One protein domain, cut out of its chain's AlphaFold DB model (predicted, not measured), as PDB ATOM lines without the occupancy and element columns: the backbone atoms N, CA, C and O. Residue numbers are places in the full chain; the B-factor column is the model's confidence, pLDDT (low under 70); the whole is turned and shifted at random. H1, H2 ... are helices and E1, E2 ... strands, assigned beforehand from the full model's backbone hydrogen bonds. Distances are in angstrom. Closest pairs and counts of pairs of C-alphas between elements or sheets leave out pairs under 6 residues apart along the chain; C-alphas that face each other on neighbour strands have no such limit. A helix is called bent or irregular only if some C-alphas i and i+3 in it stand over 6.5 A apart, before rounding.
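This is residues 42 to 57 and 72 to 192 of the 198 residues of the protein "FBA domain-containing protein" of Steinernema carpocapsae (UniProt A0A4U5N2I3). Long strands and extended links run lengthwise like the staves of a loose, incompletely closed tube: the long hairpin of E7 and E8 and the strand E5, with E2 paired to its beginning, form one part of the wall, while E1, E6 and the unnamed stretches at residues 47 to 52, 76 to 82 and 154 to 159 run along the rest. E3 and E4 lie crosswise at one end of this tube, with the short helices H1 and H2 off to one side there, and H3 sits at the other end. The printed part has 137 residues, with three named helices and eight named strands in the order E1 E2 E3 H1 H2 E4 E5 H3 E6 E7 E8; the strands form four separate antiparallel pairs, E1 with E6, E2 with E5, E3 with E4 and E7 with E8. The class is mixed, helices and strands, but under half of the residues, 65 of 137, are in named elements. The whole is compact, with a radius of gyration of the C-alphas of 16.3 A, yet elongated, spanning 49 by 28 by 25 A.

The first strand, E1, is residues 53 to 55, beginning at C-alpha 53 at (26.432, 36.195, 206.073). E2 is residues 91 to 94, and E3, residues 97 to 101, is 13.1 A long. H1, residues 107 to 110, and H2, residues 112 to 115, have four residues each. E4 is residues 118 to 122, 13.2 A long. E5, residues 127 to 134, measures 23.7 A from C-alpha 127 at (13.521, 29.993, 227.179) to its last C-alpha. H3 is residues 142 to 148, 9.4 A long, and E6 is residues 151 to 153. E7, residues 166 to 176, is 32.8 A long, and E8, residues 181 to 191, is 29.3 A long and ends at C-alpha 191 at (24.716, 18.188, 227.490).

E1 and E6 are antiparallel at 156 degrees, with N 55 and O 151 2.8 A apart, within hydrogen-bond range. E2 and E5 are antiparallel at 157 degrees, with N 91 and O 130 within hydrogen-bond range at 2.8 A. The C-alphas of Met 97 in E3 and Ser 127 in E5, the closest of these two strands, are 6.7 A apart. E3 and E4 are antiparallel at 150 degrees, with N 121 and O 98 within hydrogen-bond range at 2.8 A. Residues 45 to 46 form a short antiparallel pairing with residues 120 to 121 of E4. H1 and H2 meet only through their link. E7 and E8 form a hairpin, antiparallel at 173 degrees, with N 168 and O 189 at 2.8 A and N 191 and O 166 at 2.8 A, both within hydrogen-bond range. E5 and E7 are near each other, with 13 pairs of C-alphas within 10 A. E5 and E8 are apart, and so are E1 and E5. In H3 every O i to N i+4 pair is within hydrogen-bond range, while H1 and H2 are too short for such a pair. H3 is neither bent nor irregular, but only just: C-alphas 145 and 148 are 6.0 A apart.

The two C-alphas farthest apart, those of Thr 143 and Asp 163, are 49.8 A apart. Residues 58 to 71 are not printed, and C-alphas 57 and 72 stand 13.6 A apart across this cut, which falls in the link from E1 to E2. The link from E6 to E7, residues 154 to 165, is long. Residues 72 to 90 also hold no named element. The mean pLDDT of the printed part is 71.7; 42 residues are under 70, namely 42 to 57, 102 to 117, 123 to 125, 160 to 164 and 191 to 192.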
ATOM      1  N   PRO A  42      21.114  29.119 238.771       35.75
ATOM      2  CA  PRO A  42      20.725  29.423 237.394       35.75
ATOM      3  C   PRO A  42      21.720  28.847 236.377       35.75
ATOM      4  O   PRO A  42      22.871  29.269 236.255       35.75
ATOM      5  N   ALA A  43      21.238  27.851 235.642       36.31
ATOM      6  CA  ALA A  43      21.980  27.099 234.652       36.31
ATOM      7  C   ALA A  43      22.001  27.812 233.282       36.31
ATOM      8  O   ALA A  43      21.115  27.620 232.458       36.31
ATOM      9  N   THR A  44      23.118  28.497 233.015       41.50
ATOM     10  CA  THR A  44      23.919  28.312 231.785       41.50
ATOM     11  C   THR A  44      23.738  29.211 230.557       41.50
ATOM     12  O   THR A  44      22.646  29.553 230.120       41.50
ATOM     13  N   VAL A  45      24.913  29.549 230.001       36.06
ATOM     14  CA  VAL A  45      25.280  30.699 229.172       36.06
ATOM     15  C   VAL A  45      25.349  30.366 227.680       36.06
ATOM     16  O   VAL A  45      26.250  29.659 227.238       36.06
ATOM     17  N   CYS A  46      24.493  30.970 226.860       36.41
ATOM     18  CA  CYS A  46      24.595  30.908 225.401       36.41
ATOM     19  C   CYS A  46      25.408  32.112 224.897       36.41
ATOM     20  O   CYS A  46      24.913  33.221 224.669       36.41
ATOM     21  N   LYS A  47      26.719  31.902 224.754       41.88
ATOM     22  CA  LYS A  47      27.639  32.908 224.226       41.88
ATOM     23  C   LYS A  47      27.580  32.983 222.715       41.88
ATOM     24  O   LYS A  47      28.064  32.090 222.038       41.88
ATOM     25  N   LEU A  48      27.078  34.099 222.204       37.62
ATOM     26  CA  LEU A  48      26.818  34.280 220.789       37.62
ATOM     27  C   LEU A  48      27.847  35.159 220.083       37.62
ATOM     28  O   LEU A  48      28.011  36.336 220.405       37.62
ATOM     29  N   LEU A  49      28.419  34.614 219.015       29.86
ATOM     30  CA  LEU A  49      28.719  35.388 217.821       29.86
ATOM     31  C   LEU A  49      27.854  34.810 216.699       29.86
ATOM     32  O   LEU A  49      28.063  33.692 216.251       29.86
ATOM     33  N   GLU A  50      26.831  35.534 216.274       42.59
ATOM     34  CA  GLU A  50      26.133  35.185 215.038       42.59
ATOM     35  C   GLU A  50      26.884  35.808 213.878       42.59
ATOM     36  O   GLU A  50      27.134  37.010 213.893       42.59
ATOM     37  N   LEU A  51      27.201  35.025 212.852       37.72
ATOM     38  CA  LEU A  51      27.454  35.558 211.523       37.72
ATOM     39  C   LEU A  51      26.368  35.006 210.610       37.72
ATOM     40  O   LEU A  51      26.454  33.879 210.122       37.72
ATOM     41  N   LEU A  52      25.329  35.814 210.398       43.66
ATOM     42  CA  LEU A  52      24.421  35.631 209.278       43.66
ATOM     43  C   LEU A  52      25.021  36.343 208.071       43.66
ATOM     44  O   LEU A  52      24.855  37.553 207.936       43.66
ATOM     45  N   GLN A  53      25.759  35.620 207.235       49.31
ATOM     46  CA  GLN A  53      26.432  36.195 206.073       49.31
ATOM     47  C   GLN A  53      25.774  35.723 204.783       49.31
ATOM     48  O   GLN A  53      25.625  34.532 204.529       49.31
ATOM     49  N   MET A  54      25.405  36.687 203.946       41.78
ATOM     50  CA  MET A  54      25.024  36.446 202.559       41.78
ATOM     51  C   MET A  54      26.283  36.435 201.697       41.78
ATOM     52  O   MET A  54      26.927  37.476 201.559       41.78
ATOM     53  N   GLU A  55      26.638  35.305 201.097       49.12
ATOM     54  CA  GLU A  55      27.775  35.210 200.180       49.12
ATOM     55  C   GLU A  55      27.342  35.198 198.711       49.12
ATOM     56  O   GLU A  55      26.260  34.741 198.334       49.12
ATOM     57  N   LYS A  56      28.214  35.723 197.842       38.38
ATOM     58  CA  LYS A  56      27.999  35.678 196.392       38.38
ATOM     59  C   LYS A  56      28.128  34.232 195.918       38.38
ATOM     60  O   LYS A  56      29.130  33.584 196.202       38.38
ATOM     61  N   SER A  57      27.163  33.757 195.128       40.78
ATOM     62  CA  SER A  57      27.239  32.431 194.507       40.78
ATOM     63  C   SER A  57      28.523  32.288 193.678       40.78
ATOM     64  O   SER A  57      28.745  33.026 192.717       40.78
ATOM     65  N   SER A  72      25.273  45.186 200.477       72.94
ATOM     66  CA  SER A  72      26.595  44.584 200.618       72.94
ATOM     67  C   SER A  72      26.473  43.126 201.076       72.94
ATOM     68  O   SER A  72      25.858  42.817 202.095       72.94
ATOM     69  N   TYR A  73      27.076  42.224 200.303       77.38
ATOM     70  CA  TYR A  73      27.274  40.817 200.667       77.38
ATOM     71  C   TYR A  73      28.426  40.687 201.680       77.38
ATOM     72  O   TYR A  73      29.308  41.544 201.720       77.38
ATOM     73  N   GLY A  74      28.454  39.600 202.454       76.25
ATOM     74  CA  GLY A  74      29.556  39.253 203.361       76.25
ATOM     75  C   GLY A  74      29.546  39.971 204.714       76.25
ATOM     76  O   GLY A  74      30.570  40.005 205.388       76.25
ATOM     77  N   ARG A  75      28.411  40.552 205.124       80.75
ATOM     78  CA  ARG A  75      28.229  41.164 206.454       80.75
ATOM     79  C   ARG A  75      27.231  40.380 207.297       80.75
ATOM     80  O   ARG A  75      26.382  39.699 206.733       80.75
ATOM     81  N   ASN A  76      27.308  40.541 208.619       78.50
ATOM     82  CA  ASN A  76      26.300  40.027 209.541       78.50
ATOM     83  C   ASN A  76      24.993  40.827 209.423       78.50
ATOM     84  O   ASN A  76      25.024  42.061 209.444       78.50
ATOM     85  N   LEU A  77      23.863  40.132 209.307       82.31
ATOM     86  CA  LEU A  77      22.532  40.746 209.272       82.31
ATOM     87  C   LEU A  77      21.830  40.766 210.641       82.31
ATOM     88  O   LEU A  77      20.816  41.445 210.795       82.31
ATOM     89  N   VAL A  78      22.359  40.069 211.652       84.25
ATOM     90  CA  VAL A  78      21.851  40.174 213.026       84.25
ATOM     91  C   VAL A  78      22.370  41.459 213.671       84.25
ATOM     92  O   VAL A  78      23.574  41.699 213.715       84.25
ATOM     93  N   LYS A  79      21.457  42.276 214.208       85.12
ATOM     94  CA  LYS A  79      21.780  43.608 214.749       85.12
ATOM     95  C   LYS A  79      22.419  43.592 216.137       85.12
ATOM     96  O   LYS A  79      23.283  44.414 216.407       85.12
ATOM     97  N   ASN A  80      22.009  42.671 217.006       87.00
ATOM     98  CA  ASN A  80      22.506  42.560 218.380       87.00
ATOM     99  C   ASN A  80      22.944  41.112 218.670       87.00
ATOM    100  O   ASN A  80      22.310  40.425 219.474       87.00
ATOM    101  N   PRO A  81      23.968  40.594 217.967       79.94
ATOM    102  CA  PRO A  81      24.312  39.177 218.018       79.94
ATOM    103  C   PRO A  81      24.780  38.747 219.412       79.94
ATOM    104  O   PRO A  81      24.407  37.669 219.851       79.94
ATOM    105  N   SER A  82      25.525  39.593 220.130       76.56
ATOM    106  CA  SER A  82      26.170  39.243 221.410       76.56
ATOM    107  C   SER A  82      25.510  39.859 222.651       76.56
ATOM    108  O   SER A  82      26.030  39.702 223.749       76.56
ATOM    109  N   GLY A  83      24.382  40.562 222.508       82.38
ATOM    110  CA  GLY A  83      23.659  41.149 223.646       82.38
ATOM    111  C   GLY A  83      24.234  42.470 224.170       82.38
ATOM    112  O   GLY A  83      23.888  42.891 225.267       82.38
ATOM    113  N   GLU A  84      25.090  43.161 223.411       85.62
ATOM    114  CA  GLU A  84      25.625  44.481 223.797       85.62
ATOM    115  C   GLU A  84      24.534  45.530 224.021       85.62
ATOM    116  O   GLU A  84      24.695  46.416 224.855       85.62
ATOM    117  N   LEU A  85      23.409  45.385 223.320       89.06
ATOM    118  CA  LEU A  85      22.216  46.218 223.472       89.06
ATOM    119  C   LEU A  85      21.148  45.518 224.336       89.06
ATOM    120  O   LEU A  85      19.947  45.662 224.112       89.06
ATOM    121  N   GLY A  86      21.565  44.663 225.275       89.25
ATOM    122  CA  GLY A  86      20.654  43.831 226.057       89.25
ATOM    123  C   GLY A  86      19.835  42.908 225.150       89.25
ATOM    124  O   GLY A  86      20.390  42.150 224.355       89.25
ATOM    125  N   PHE A  87      18.506  43.004 225.231       88.56
ATOM    126  CA  PHE A  87      17.567  42.235 224.401       88.56
ATOM    127  C   PHE A  87      17.027  42.998 223.186       88.56
ATOM    128  O   PHE A  87      16.118  42.505 222.518       88.56
ATOM    129  N   GLU A  88      17.558  44.180 222.859       92.19
ATOM    130  CA  GLU A  88      17.125  44.895 221.656       92.19
ATOM    131  C   GLU A  88      17.290  44.022 220.404       92.19
ATOM    132  O   GLU A  88      18.258  43.270 220.272       92.19
ATOM    133  N   HIS A  89      16.320  44.116 219.487       88.12
ATOM    134  CA  HIS A  89      16.193  43.289 218.276       88.12
ATOM    135  C   HIS A  89      15.906  41.792 218.500       88.12
ATOM    136  O   HIS A  89      15.825  41.041 217.522       88.12
ATOM    137  N   TRP A  90      15.681  41.370 219.746       86.69
ATOM    138  CA  TRP A  90      15.257  40.018 220.096       86.69
ATOM    139  C   TRP A  90      13.863  40.012 220.716       86.69
ATOM    140  O   TRP A  90      13.505  40.857 221.530       86.69
ATOM    141  N   THR A  91      13.075  39.002 220.362       86.88
ATOM    142  CA  THR A  91      11.846  38.645 221.072       86.88
ATOM    143  C   THR A  91      12.149  37.481 222.000       86.88
ATOM    144  O   THR A  91      12.480  36.393 221.527       86.88
ATOM    145  N   ILE A  92      12.031  37.708 223.308       83.75
ATOM    146  CA  ILE A  92      12.268  36.694 224.340       83.75
ATOM    147  C   ILE A  92      10.937  36.078 224.775       83.75
ATOM    148  O   ILE A  92       9.950  36.790 224.962       83.75
ATOM    149  N   LYS A  93      10.897  34.753 224.928       84.00
ATOM    150  CA  LYS A  93       9.739  34.007 225.435       84.00
ATOM    151  C   LYS A  93      10.178  32.960 226.459       84.00
ATOM    152  O   LYS A  93      11.332  32.538 226.478       84.00
ATOM    153  N   GLY A  94       9.227  32.511 227.276       81.06
ATOM    154  CA  GLY A  94       9.438  31.450 228.260       81.06
ATOM    155  C   GLY A  94       9.916  31.976 229.610       81.06
ATOM    156  O   GLY A  94       9.468  33.030 230.056       81.06
ATOM    157  N   HIS A  95      10.817  31.237 230.257       74.94
ATOM    158  CA  HIS A  95      11.303  31.538 231.614       74.94
ATOM    159  C   HIS A  95      12.263  32.734 231.696       74.94
ATOM    160  O   HIS A  95      12.713  33.095 232.783       74.94
ATOM    161  N   GLY A  96      12.531  33.370 230.559       74.19
ATOM    162  CA  GLY A  96      13.394  34.531 230.464       74.19
ATOM    163  C   GLY A  96      14.857  34.158 230.276       74.19
ATOM    164  O   GLY A  96      15.300  33.031 230.492       74.19
ATOM    165  N   MET A  97      15.607  35.153 229.832       81.81
ATOM    166  CA  MET A  97      17.048  35.085 229.674       81.81
ATOM    167  C   MET A  97      17.651  36.285 230.397       81.81
ATOM    168  O   MET A  97      16.961  37.279 230.635       81.81
ATOM    169  N   VAL A  98      18.938  36.213 230.702       83.06
ATOM    170  CA  VAL A  98      19.737  37.353 231.168       83.06
ATOM    171  C   VAL A  98      20.884  37.586 230.192       83.06
ATOM    172  O   VAL A  98      21.302  36.661 229.500       83.06
ATOM    173  N   VAL A  99      21.361  38.825 230.078       83.00
ATOM    174  CA  VAL A  99      22.616  39.095 229.369       83.00
ATOM    175  C   VAL A  99      23.720  39.153 230.406       83.00
ATOM    176  O   VAL A  99      23.682  40.004 231.291       83.00
ATOM    177  N   GLU A 100      24.672  38.237 230.307       76.81
ATOM    178  CA  GLU A 100      25.817  38.179 231.211       76.81
ATOM    179  C   GLU A 100      27.029  38.855 230.581       76.81
ATOM    180  O   GLU A 100      27.261  38.746 229.373       76.81
ATOM    181  N   GLU A 101      27.794  39.548 231.418       73.19
ATOM    182  CA  GLU A 101      29.123  40.053 231.090       73.19
ATOM    183  C   GLU A 101      30.153  39.064 231.633       73.19
ATOM    184  O   GLU A 101      29.993  38.581 232.749       73.19
ATOM    185  N   GLU A 102      31.187  38.764 230.845       65.69
ATOM    186  CA  GLU A 102      32.249  37.810 231.203       65.69
ATOM    187  C   GLU A 102      31.719  36.430 231.642       65.69
ATOM    188  O   GLU A 102      31.562  36.155 232.832       65.69
ATOM    189  N   PRO A 103      31.493  35.511 230.686       57.34
ATOM    190  CA  PRO A 103      30.968  34.185 230.985       57.34
ATOM    191  C   PRO A 103      31.798  33.479 232.075       57.34
ATOM    192  O   PRO A 103      32.976  33.167 231.870       57.34
ATOM    193  N   PHE A 104      31.191  33.211 233.233       53.97
ATOM    194  CA  PHE A 104      31.811  32.485 234.345       53.97
ATOM    195  C   PHE A 104      31.512  30.979 234.237       53.97
ATOM    196  O   PHE A 104      30.414  30.583 233.854       53.97
ATOM    197  N   GLY A 105      32.477  30.120 234.585       56.91
ATOM    198  CA  GLY A 105      32.255  28.664 234.663       56.91
ATOM    199  C   GLY A 105      32.613  27.834 233.417       56.91
ATOM    200  O   GLY A 105      32.217  26.673 233.337       56.91
ATOM    201  N   PHE A 106      33.398  28.374 232.474       56.78
ATOM    202  CA  PHE A 106      33.783  27.681 231.223       56.78
ATOM    203  C   PHE A 106      35.049  26.821 231.306       56.78
ATOM    204  O   PHE A 106      35.441  26.213 230.312       56.78
ATOM    205  N   GLY A 107      35.698  26.749 232.473       63.50
ATOM    206  CA  GLY A 107      36.908  25.945 232.658       63.50
ATOM    207  C   GLY A 107      37.996  26.291 231.634       63.50
ATOM    208  O   GLY A 107      38.395  27.448 231.510       63.50
ATOM    209  N   GLU A 108      38.462  25.288 230.891       62.50
ATOM    210  CA  GLU A 108      39.505  25.438 229.866       62.50
ATOM    211  C   GLU A 108      39.107  26.333 228.684       62.50
ATOM    212  O   GLU A 108      39.978  26.960 228.089       62.50
ATOM    213  N   TYR A 109      37.808  26.496 228.420       61.38
ATOM    214  CA  TYR A 109      37.288  27.343 227.345       61.38
ATOM    215  C   TYR A 109      37.169  28.828 227.706       61.38
ATOM    216  O   TYR A 109      36.657  29.642 226.933       61.38
ATOM    217  N   ALA A 110      37.626  29.218 228.899       63.38
ATOM    218  CA  ALA A 110      37.552  30.599 229.360       63.38
ATOM    219  C   ALA A 110      38.262  31.586 228.412       63.38
ATOM    220  O   ALA A 110      37.846  32.738 228.314       63.38
ATOM    221  N   GLN A 111      39.317  31.174 227.699       64.69
ATOM    222  CA  GLN A 111      40.071  32.064 226.804       64.69
ATOM    223  C   GLN A 111      39.331  32.327 225.484       64.69
ATOM    224  O   GLN A 111      39.254  33.467 225.028       64.69
ATOM    225  N   GLU A 112      38.705  31.313 224.900       64.06
ATOM    226  CA  GLU A 112      37.787  31.431 223.766       64.06
ATOM    227  C   GLU A 112      36.553  32.248 224.175       64.06
ATOM    228  O   GLU A 112      36.079  33.124 223.439       64.06
ATOM    229  N   CYS A 113      36.100  32.057 225.417       58.81
ATOM    230  CA  CYS A 113      35.056  32.858 226.035       58.81
ATOM    231  C   CYS A 113      35.456  34.331 226.284       58.81
ATOM    232  O   CYS A 113      34.581  35.180 226.402       58.81
ATOM    233  N   LYS A 114      36.726  34.732 226.211       63.72
ATOM    234  CA  LYS A 114      37.083  36.166 226.275       63.72
ATOM    235  C   LYS A 114      36.881  36.920 224.963       63.72
ATOM    236  O   LYS A 114      36.757  38.137 224.977       63.72
ATOM    237  N   LYS A 115      36.775  36.224 223.822       64.31
ATOM    238  CA  LYS A 115      36.596  36.863 222.499       64.31
ATOM    239  C   LYS A 115      35.235  37.544 222.298       64.31
ATOM    240  O   LYS A 115      35.077  38.303 221.352       64.31
ATOM    241  N   PHE A 116      34.258  37.259 223.158       68.44
ATOM    242  CA  PHE A 116      32.898  37.808 223.096       68.44
ATOM    243  C   PHE A 116      32.547  38.251 224.525       68.44
ATOM    244  O   PHE A 116      32.450  37.391 225.396       68.44
ATOM    245  N   PRO A 117      32.447  39.557 224.803       65.88
ATOM    246  CA  PRO A 117      32.349  40.068 226.172       65.88
ATOM    247  C   PRO A 117      30.985  39.809 226.821       65.88
ATOM    248  O   PRO A 117      30.874  39.900 228.042       65.88
ATOM    249  N   ARG A 118      29.958  39.499 226.017       74.44
ATOM    250  CA  ARG A 118      28.579  39.293 226.467       74.44
ATOM    251  C   ARG A 118      27.917  38.080 225.824       74.44
ATOM    252  O   ARG A 118      28.336  37.610 224.760       74.44
ATOM    253  N   SER A 119      26.896  37.570 226.501       74.88
ATOM    254  CA  SER A 119      26.175  36.349 226.141       74.88
ATOM    255  C   SER A 119      24.737  36.367 226.638       74.88
ATOM    256  O   SER A 119      24.443  36.982 227.658       74.88
ATOM    257  N   PHE A 120      23.849  35.651 225.949       79.31
ATOM    258  CA  PHE A 120      22.480  35.437 226.405       79.31
ATOM    259  C   PHE A 120      22.427  34.146 227.217       79.31
ATOM    260  O   PHE A 120      22.700  33.084 226.684       79.31
ATOM    261  N   THR A 121      22.043  34.205 228.476       76.88
ATOM    262  CA  THR A 121      22.026  33.056 229.385       76.88
ATOM    263  C   THR A 121      20.583  32.676 229.674       76.88
ATOM    264  O   THR A 121      19.768  33.534 230.023       76.88
ATOM    265  N   SER A 122      20.241  31.403 229.479       71.88
ATOM    266  CA  SER A 122      18.908  30.880 229.781       71.88
ATOM    267  C   SER A 122      18.742  30.614 231.276       71.88
ATOM    268  O   SER A 122      19.711  30.393 231.996       71.88
ATOM    269  N   SER A 123      17.497  30.616 231.747       68.75
ATOM    270  CA  SER A 123      17.165  30.180 233.106       68.75
ATOM    271  C   SER A 123      16.873  28.667 233.167       68.75
ATOM    272  O   SER A 123      16.992  27.948 232.180       68.75
ATOM    273  N   PHE A 124      16.422  28.174 234.324       66.94
ATOM    274  CA  PHE A 124      16.103  26.765 234.617       66.94
ATOM    275  C   PHE A 124      14.918  26.172 233.830       66.94
ATOM    276  O   PHE A 124      14.489  25.055 234.115       66.94
ATOM    277  N   GLY A 125      14.338  26.890 232.869       65.88
ATOM    278  CA  GLY A 125      13.165  26.456 232.113       65.88
ATOM    279  C   GLY A 125      13.239  26.892 230.656       65.88
ATOM    280  O   GLY A 125      14.056  27.746 230.303       65.88
ATOM    281  N   TRP A 126      12.365  26.315 229.821       71.00
ATOM    282  CA  TRP A 126      12.356  26.593 228.386       71.00
ATOM    283  C   TRP A 126      12.300  28.088 228.117       71.00
ATOM    284  O   TRP A 126      11.330  28.770 228.455       71.00
ATOM    285  N   SER A 127      13.368  28.586 227.517       77.75
ATOM    286  CA  SER A 127      13.521  29.993 227.179       77.75
ATOM    287  C   SER A 127      13.935  30.079 225.734       77.75
ATOM    288  O   SER A 127      14.738  29.269 225.275       77.75
ATOM    289  N   SER A 128      13.355  31.025 225.008       81.50
ATOM    290  CA  SER A 128      13.687  31.227 223.613       81.50
ATOM    291  C   SER A 128      13.925  32.680 223.282       81.50
ATOM    292  O   SER A 128      13.250  33.570 223.798       81.50
ATOM    293  N   LYS A 129      14.876  32.909 222.377       82.94
ATOM    294  CA  LYS A 129      15.066  34.201 221.725       82.94
ATOM    295  C   LYS A 129      14.877  34.047 220.231       82.94
ATOM    296  O   LYS A 129      15.403  33.114 219.625       82.94
ATOM    297  N   THR A 130      14.098  34.958 219.663       85.25
ATOM    298  CA  THR A 130      13.770  34.963 218.238       85.25
ATOM    299  C   THR A 130      14.103  36.309 217.623       85.25
ATOM    300  O   THR A 130      13.811  37.342 218.224       85.25
ATOM    301  N   THR A 131      14.693  36.316 216.433       83.69
ATOM    302  CA  THR A 131      14.817  37.535 215.626       83.69
ATOM    303  C   THR A 131      14.369  37.266 214.203       83.69
ATOM    304  O   THR A 131      14.456  36.136 213.712       83.69
ATOM    305  N   GLN A 132      13.862  38.315 213.566       85.12
ATOM    306  CA  GLN A 132      13.314  38.262 212.227       85.12
ATOM    307  C   GLN A 132      13.991  39.329 211.361       85.12
ATOM    308  O   GLN A 132      13.968  40.514 211.696       85.12
ATOM    309  N   ILE A 133      14.617  38.911 210.261       83.25
ATOM    310  CA  ILE A 133      15.401  39.787 209.381       83.25
ATOM    311  C   ILE A 133      14.673  39.942 208.057       83.25
ATOM    312  O   ILE A 133      14.457  38.968 207.342       83.25
ATOM    313  N   ASP A 134      14.330  41.180 207.722       84.00
ATOM    314  CA  ASP A 134      13.730  41.549 206.444       84.00
ATOM    315  C   ASP A 134      14.838  41.823 205.420       84.00
ATOM    316  O   ASP A 134      15.520  42.849 205.470       84.00
ATOM    317  N   LEU A 135      15.027  40.890 204.487       81.88
ATOM    318  CA  LEU A 135      16.108  40.953 203.501       81.88
ATOM    319  C   LEU A 135      15.951  42.158 202.561       81.88
ATOM    320  O   LEU A 135      16.944  42.742 202.129       81.88
ATOM    321  N   VAL A 136      14.717  42.586 202.285       84.06
ATOM    322  CA  VAL A 136      14.463  43.754 201.434       84.06
ATOM    323  C   VAL A 136      14.877  45.034 202.153       84.06
ATOM    324  O   VAL A 136      15.550  45.879 201.559       84.06
ATOM    325  N   LYS A 137      14.559  45.157 203.448       85.94
ATOM    326  CA  LYS A 137      15.028  46.282 204.280       85.94
ATOM    327  C   LYS A 137      16.545  46.293 204.467       85.94
ATOM    328  O   LYS A 137      17.123  47.368 204.586       85.94
ATOM    329  N   GLU A 138      17.195  45.131 204.440       84.00
ATOM    330  CA  GLU A 138      18.661  45.018 204.460       84.00
ATOM    331  C   GLU A 138      19.324  45.343 203.101       84.00
ATOM    332  O   GLU A 138      20.556  45.336 202.991       84.00
ATOM    333  N   GLY A 139      18.522  45.679 202.082       84.19
ATOM    334  CA  GLY A 139      18.960  46.204 200.788       84.19
ATOM    335  C   GLY A 139      18.976  45.185 199.647       84.19
ATOM    336  O   GLY A 139      19.431  45.526 198.549       84.19
ATOM    337  N   PHE A 140      18.528  43.946 199.883       79.62
ATOM    338  CA  PHE A 140      18.454  42.914 198.848       79.62
ATOM    339  C   PHE A 140      17.202  43.123 197.999       79.62
ATOM    340  O   PHE A 140      16.078  43.161 198.496       79.62
ATOM    341  N   THR A 141      17.379  43.269 196.690       81.12
ATOM    342  CA  THR A 141      16.241  43.444 195.784       81.12
ATOM    343  C   THR A 141      15.527  42.112 195.560       81.12
ATOM    344  O   THR A 141      16.120  41.042 195.690       81.12
ATOM    345  N   ARG A 142      14.259  42.150 195.128       76.94
ATOM    346  CA  ARG A 142      13.543  40.930 194.702       76.94
ATOM    347  C   ARG A 142      14.312  40.167 193.622       76.94
ATOM    348  O   ARG A 142      14.343  38.947 193.642       76.94
ATOM    349  N   THR A 143      14.993  40.874 192.721       76.06
ATOM    350  CA  THR A 143      15.839  40.247 191.700       76.06
ATOM    351  C   THR A 143      17.014  39.484 192.314       76.06
ATOM    352  O   THR A 143      17.318  38.384 191.852       76.06
ATOM    353  N   ASP A 144      17.649  40.021 193.359       74.94
ATOM    354  CA  ASP A 144      18.717  39.317 194.076       74.94
ATOM    355  C   ASP A 144      18.180  38.023 194.710       74.94
ATOM    356  O   ASP A 144      18.757  36.951 194.535       74.94
ATOM    357  N   LEU A 145      17.030  38.103 195.381       76.50
ATOM    358  CA  LEU A 145      16.456  36.977 196.120       76.50
ATOM    359  C   LEU A 145      15.838  35.906 195.205       76.50
ATOM    360  O   LEU A 145      16.048  34.721 195.439       76.50
ATOM    361  N   ASP A 146      15.138  36.298 194.137       73.56
ATOM    362  CA  ASP A 146      14.431  35.365 193.248       73.56
ATOM    363  C   ASP A 146      15.342  34.769 192.156       73.56
ATOM    364  O   ASP A 146      15.161  33.608 191.769       73.56
ATOM    365  N   HIS A 147      16.318  35.534 191.641       71.19
ATOM    366  CA  HIS A 147      17.146  35.124 190.495       71.19
ATOM    367  C   HIS A 147      18.608  34.842 190.831       71.19
ATOM    368  O   HIS A 147      19.167  33.895 190.277       71.19
ATOM    369  N   VAL A 148      19.244  35.665 191.672       75.62
ATOM    370  CA  VAL A 148      20.649  35.444 192.056       75.62
ATOM    371  C   VAL A 148      20.739  34.334 193.097       75.62
ATOM    372  O   VAL A 148      21.667  33.531 193.019       75.62
ATOM    373  N   GLN A 149      19.762  34.271 194.010       72.56
ATOM    374  CA  GLN A 149      19.658  33.267 195.073       72.56
ATOM    375  C   GLN A 149      21.000  33.089 195.802       72.56
ATOM    376  O   GLN A 149      21.626  32.028 195.708       72.56
ATOM    377  N   PRO A 150      21.503  34.158 196.448       73.06
ATOM    378  CA  PRO A 150      22.777  34.105 197.146       73.06
ATOM    379  C   PRO A 150      22.759  33.065 198.264       73.06
ATOM    380  O   PRO A 150      21.712  32.740 198.826       73.06
ATOM    381  N   GLU A 151      23.942  32.558 198.598       73.56
ATOM    382  CA  GLU A 151      24.085  31.640 199.721       73.56
ATOM    383  C   GLU A 151      23.840  32.419 201.017       73.56
ATOM    384  O   GLU A 151      24.535  33.396 201.295       73.56
ATOM    385  N   ILE A 152      22.855  31.991 201.805       73.75
ATOM    386  CA  ILE A 152      22.620  32.502 203.157       73.75
ATOM    387  C   ILE A 152      23.352  31.565 204.104       73.75
ATOM    388  O   ILE A 152      23.044  30.384 204.107       73.75
ATOM    389  N   ARG A 153      24.281  32.056 204.923       74.06
ATOM    390  CA  ARG A 153      24.932  31.263 205.976       74.06
ATOM    391  C   ARG A 153      24.464  31.720 207.335       74.06
ATOM    392  O   ARG A 153      24.643  32.890 207.641       74.06
ATOM    393  N   VAL A 154      23.921  30.805 208.137       73.62
ATOM    394  CA  VAL A 154      23.723  31.000 209.579       73.62
ATOM    395  C   VAL A 154      24.864  30.359 210.335       73.62
ATOM    396  O   VAL A 154      25.328  29.288 209.954       73.62
ATOM    397  N   SER A 155      25.272  31.004 211.415       72.88
ATOM    398  CA  SER A 155      26.200  30.427 212.369       72.88
ATOM    399  C   SER A 155      25.878  30.898 213.769       72.88
ATOM    400  O   SER A 155      25.349  31.995 213.965       72.88
ATOM    401  N   GLU A 156      26.194  30.049 214.735       72.69
ATOM    402  CA  GLU A 156      26.040  30.365 216.138       72.69
ATOM    403  C   GLU A 156      27.082  29.645 216.981       72.69
ATOM    404  O   GLU A 156      27.430  28.488 216.729       72.69
ATOM    405  N   TRP A 157      27.533  30.367 218.002       72.50
ATOM    406  CA  TRP A 157      28.306  29.843 219.111       72.50
ATOM    407  C   TRP A 157      27.358  29.590 220.280       72.50
ATOM    408  O   TRP A 157      26.487  30.407 220.579       72.50
ATOM    409  N   PHE A 158      27.509  28.434 220.913       73.19
ATOM    410  CA  PHE A 158      26.719  28.037 222.069       73.19
ATOM    411  C   PHE A 158      27.555  27.090 222.936       73.19
ATOM    412  O   PHE A 158      28.454  26.401 222.443       73.19
ATOM    413  N   VAL A 159      27.301  27.088 224.243       70.00
ATOM    414  CA  VAL A 159      28.072  26.299 225.208       70.00
ATOM    415  C   VAL A 159      27.215  26.005 226.439       70.00
ATOM    416  O   VAL A 159      26.386  26.818 226.833       70.00
ATOM    417  N   GLY A 160      27.388  24.826 227.029       69.19
ATOM    418  CA  GLY A 160      26.786  24.482 228.311       69.19
ATOM    419  C   GLY A 160      27.741  24.780 229.481       69.19
ATOM    420  O   GLY A 160      28.959  24.718 229.304       69.19
ATOM    421  N   ARG A 161      27.243  25.111 230.684       66.50
ATOM    422  CA  ARG A 161      28.086  25.167 231.882       66.50
ATOM    423  C   ARG A 161      28.383  23.742 232.293       66.50
ATOM    424  O   ARG A 161      27.555  22.841 232.187       66.50
ATOM    425  N   LEU A 162      29.572  23.574 232.849       64.81
ATOM    426  CA  LEU A 162      30.075  22.277 233.263       64.81
ATOM    427  C   LEU A 162      29.311  21.690 234.454       64.81
ATOM    428  O   LEU A 162      29.388  20.488 234.667       64.81
ATOM    429  N   ASP A 163      28.616  22.506 235.247       63.19
ATOM    430  CA  ASP A 163      27.981  22.122 236.510       63.19
ATOM    431  C   ASP A 163      26.541  21.595 236.377       63.19
ATOM    432  O   ASP A 163      25.999  21.054 237.338       63.19
ATOM    433  N   CYS A 164      25.937  21.656 235.187       67.06
ATOM    434  CA  CYS A 164      24.559  21.215 234.966       67.06
ATOM    435  C   CYS A 164      24.344  20.613 233.570       67.06
ATOM    436  O   CYS A 164      25.117  20.843 232.639       67.06
ATOM    437  N   GLY A 165      23.261  19.851 233.423       71.38
ATOM    438  CA  GLY A 165      22.802  19.416 232.108       71.38
ATOM    439  C   GLY A 165      22.021  20.523 231.411       71.38
ATOM    440  O   GLY A 165      21.332  21.303 232.067       71.38
ATOM    441  N   SER A 166      22.073  20.559 230.085       73.19
ATOM    442  CA  SER A 166      21.276  21.487 229.283       73.19
ATOM    443  C   SER A 166      20.928  20.884 227.926       73.19
ATOM    444  O   SER A 166      21.626  20.021 227.392       73.19
ATOM    445  N   LYS A 167      19.811  21.321 227.346       77.31
ATOM    446  CA  LYS A 167      19.484  21.065 225.938       77.31
ATOM    447  C   LYS A 167      19.498  22.389 225.218       77.31
ATOM    448  O   LYS A 167      19.004  23.361 225.770       77.31
ATOM    449  N   TYR A 168      20.001  22.380 224.003       75.44
ATOM    450  CA  TYR A 168      20.065  23.538 223.141       75.44
ATOM    451  C   TYR A 168      19.388  23.207 221.819       75.44
ATOM    452  O   TYR A 168      19.648  22.147 221.245       75.44
ATOM    453  N   LYS A 169      18.519  24.093 221.337       80.69
ATOM    454  CA  LYS A 169      17.875  23.978 220.026       80.69
ATOM    455  C   LYS A 169      18.088  25.253 219.236       80.69
ATOM    456  O   LYS A 169      17.782  26.344 219.711       80.69
ATOM    457  N   PHE A 170      18.490  25.088 217.988       79.94
ATOM    458  CA  PHE A 170      18.614  26.148 217.008       79.94
ATOM    459  C   PHE A 170      17.748  25.834 215.800       79.94
ATOM    460  O   PHE A 170      17.739  24.720 215.280       79.94
ATOM    461  N   THR A 171      16.992  26.824 215.352       80.94
ATOM    462  CA  THR A 171      16.157  26.733 214.164       80.94
ATOM    463  C   THR A 171      16.310  28.003 213.356       80.94
ATOM    464  O   THR A 171      16.098  29.097 213.866       80.94
ATOM    465  N   ALA A 172      16.617  27.849 212.078       79.50
ATOM    466  CA  ALA A 172      16.685  28.941 211.129       79.50
ATOM    467  C   ALA A 172      15.715  28.663 209.984       79.50
ATOM    468  O   ALA A 172      15.739  27.576 209.412       79.50
ATOM    469  N   ARG A 173      14.842  29.615 209.666       81.06
ATOM    470  CA  ARG A 173      13.817  29.474 208.628       81.06
ATOM    471  C   ARG A 173      13.939  30.593 207.619       81.06
ATOM    472  O   ARG A 173      13.982  31.767 207.984       81.06
ATOM    473  N   LEU A 174      13.920  30.215 206.349       80.56
ATOM    474  CA  LEU A 174      13.704  31.138 205.255       80.56
ATOM    475  C   LEU A 174      12.206  31.208 204.966       80.56
ATOM    476  O   LEU A 174      11.577  30.186 204.692       80.56
ATOM    477  N   LEU A 175      11.651  32.411 205.020       80.25
ATOM    478  CA  LEU A 175      10.229  32.667 204.859       80.25
ATOM    479  C   LEU A 175       9.940  33.415 203.559       80.25
ATOM    480  O   LEU A 175      10.694  34.308 203.138       80.25
ATOM    481  N   GLY A 176       8.814  33.053 202.952       76.88
ATOM    482  CA  GLY A 176       8.250  33.759 201.817       76.88
ATOM    483  C   GLY A 176       7.512  35.044 202.208       76.88
ATOM    484  O   GLY A 176       7.475  35.437 203.378       76.88
ATOM    485  N   GLU A 177       6.934  35.727 201.218       77.19
ATOM    486  CA  GLU A 177       6.115  36.935 201.425       77.19
ATOM    487  C   GLU A 177       4.866  36.634 202.267       77.19
ATOM    488  O   GLU A 177       4.487  37.460 203.097       77.19
ATOM    489  N   ASP A 178       4.292  35.436 202.137       79.75
ATOM    490  CA  ASP A 178       3.083  35.017 202.852       79.75
ATOM    491  C   ASP A 178       3.410  34.326 204.197       79.75
ATOM    492  O   ASP A 178       2.553  33.675 204.795       79.75
ATOM    493  N   GLN A 179       4.645  34.487 204.702       76.94
ATOM    494  CA  GLN A 179       5.184  33.830 205.909       76.94
ATOM    495  C   GLN A 179       5.218  32.293 205.829       76.94
ATOM    496  O   GLN A 179       5.371  31.609 206.844       76.94
ATOM    497  N   GLU A 180       5.119  31.729 204.631       82.25
ATOM    498  CA  GLU A 180       5.323  30.310 204.402       82.25
ATOM    499  C   GLU A 180       6.802  29.940 204.565       82.25
ATOM    500  O   GLU A 180       7.697  30.690 204.172       82.25
ATOM    501  N   ILE A 181       7.076  28.769 205.139       81.56
ATOM    502  CA  ILE A 181       8.446  28.269 205.291       81.56
ATOM    503  C   ILE A 181       8.909  27.737 203.934       81.56
ATOM    504  O   ILE A 181       8.421  26.712 203.462       81.56
ATOM    505  N   LEU A 182       9.852  28.441 203.316       78.75
ATOM    506  CA  LEU A 182      10.474  28.040 202.057       78.75
ATOM    507  C   LEU A 182      11.599  27.035 202.288       78.75
ATOM    508  O   LEU A 182      11.797  26.141 201.467       78.75
ATOM    509  N   ASP A 183      12.325  27.190 203.395       77.56
ATOM    510  CA  ASP A 183      13.352  26.251 203.832       77.56
ATOM    511  C   ASP A 183      13.633  26.407 205.331       77.56
ATOM    512  O   ASP A 183      13.339  27.445 205.933       77.56
ATOM    513  N   GLN A 184      14.200  25.373 205.940       80.69
ATOM    514  CA  GLN A 184      14.480  25.320 207.360       80.69
ATOM    515  C   GLN A 184      15.730  24.495 207.653       80.69
ATOM    516  O   GLN A 184      15.904  23.378 207.174       80.69
ATOM    517  N   PHE A 185      16.544  25.019 208.558       77.12
ATOM    518  CA  PHE A 185      17.606  24.289 209.220       77.12
ATOM    519  C   PHE A 185      17.291  24.149 210.703       77.12
ATOM    520  O   PHE A 185      16.767  25.071 211.335       77.12
ATOM    521  N   HIS A 186      17.606  22.983 211.249       80.81
ATOM    522  CA  HIS A 186      17.362  22.652 212.638       80.81
ATOM    523  C   HIS A 186      18.560  21.899 213.206       80.81
ATOM    524  O   HIS A 186      19.085  20.983 212.574       80.81
ATOM    525  N   PHE A 187      18.972  22.291 214.401       76.62
ATOM    526  CA  PHE A 187      20.061  21.683 215.138       76.62
ATOM    527  C   PHE A 187      19.659  21.551 216.603       76.62
ATOM    528  O   PHE A 187      19.080  22.473 217.178       76.62
ATOM    529  N   GLU A 188      20.001  20.423 217.215       79.38
ATOM    530  CA  GLU A 188      19.838  20.214 218.647       79.38
ATOM    531  C   GLU A 188      21.129  19.666 219.242       79.38
ATOM    532  O   GLU A 188      21.822  18.849 218.633       79.38
ATOM    533  N   ASN A 189      21.431  20.091 220.461       72.81
ATOM    534  CA  ASN A 189      22.501  19.537 221.266       72.81
ATOM    535  C   ASN A 189      21.993  19.244 222.673       72.81
ATOM    536  O   ASN A 189      21.128  19.940 223.202       72.81
ATOM    537  N   HIS A 190      22.551  18.212 223.291       78.12
ATOM    538  CA  HIS A 190      22.234  17.837 224.658       78.12
ATOM    539  C   HIS A 190      23.531  17.624 225.426       78.12
ATOM    540  O   HIS A 190      24.344  16.773 225.067       78.12
ATOM    541  N   TRP A 191      23.690  18.392 226.493       69.75
ATOM    542  CA  TRP A 191      24.716  18.188 227.490       69.75
ATOM    543  C   TRP A 191      24.123  17.431 228.675       69.75
ATOM    544  O   TRP A 191      23.219  17.951 229.338       69.75
ATOM    545  N   PRO A 192      24.599  16.207 228.953       67.38
ATOM    546  CA  PRO A 192      24.166  15.486 230.136       67.38
ATOM    547  C   PRO A 192      24.632  16.238 231.387       67.38
ATOM    548  O   PRO A 192      25.751  16.753 231.438       67.38
TER     549      PRO A 192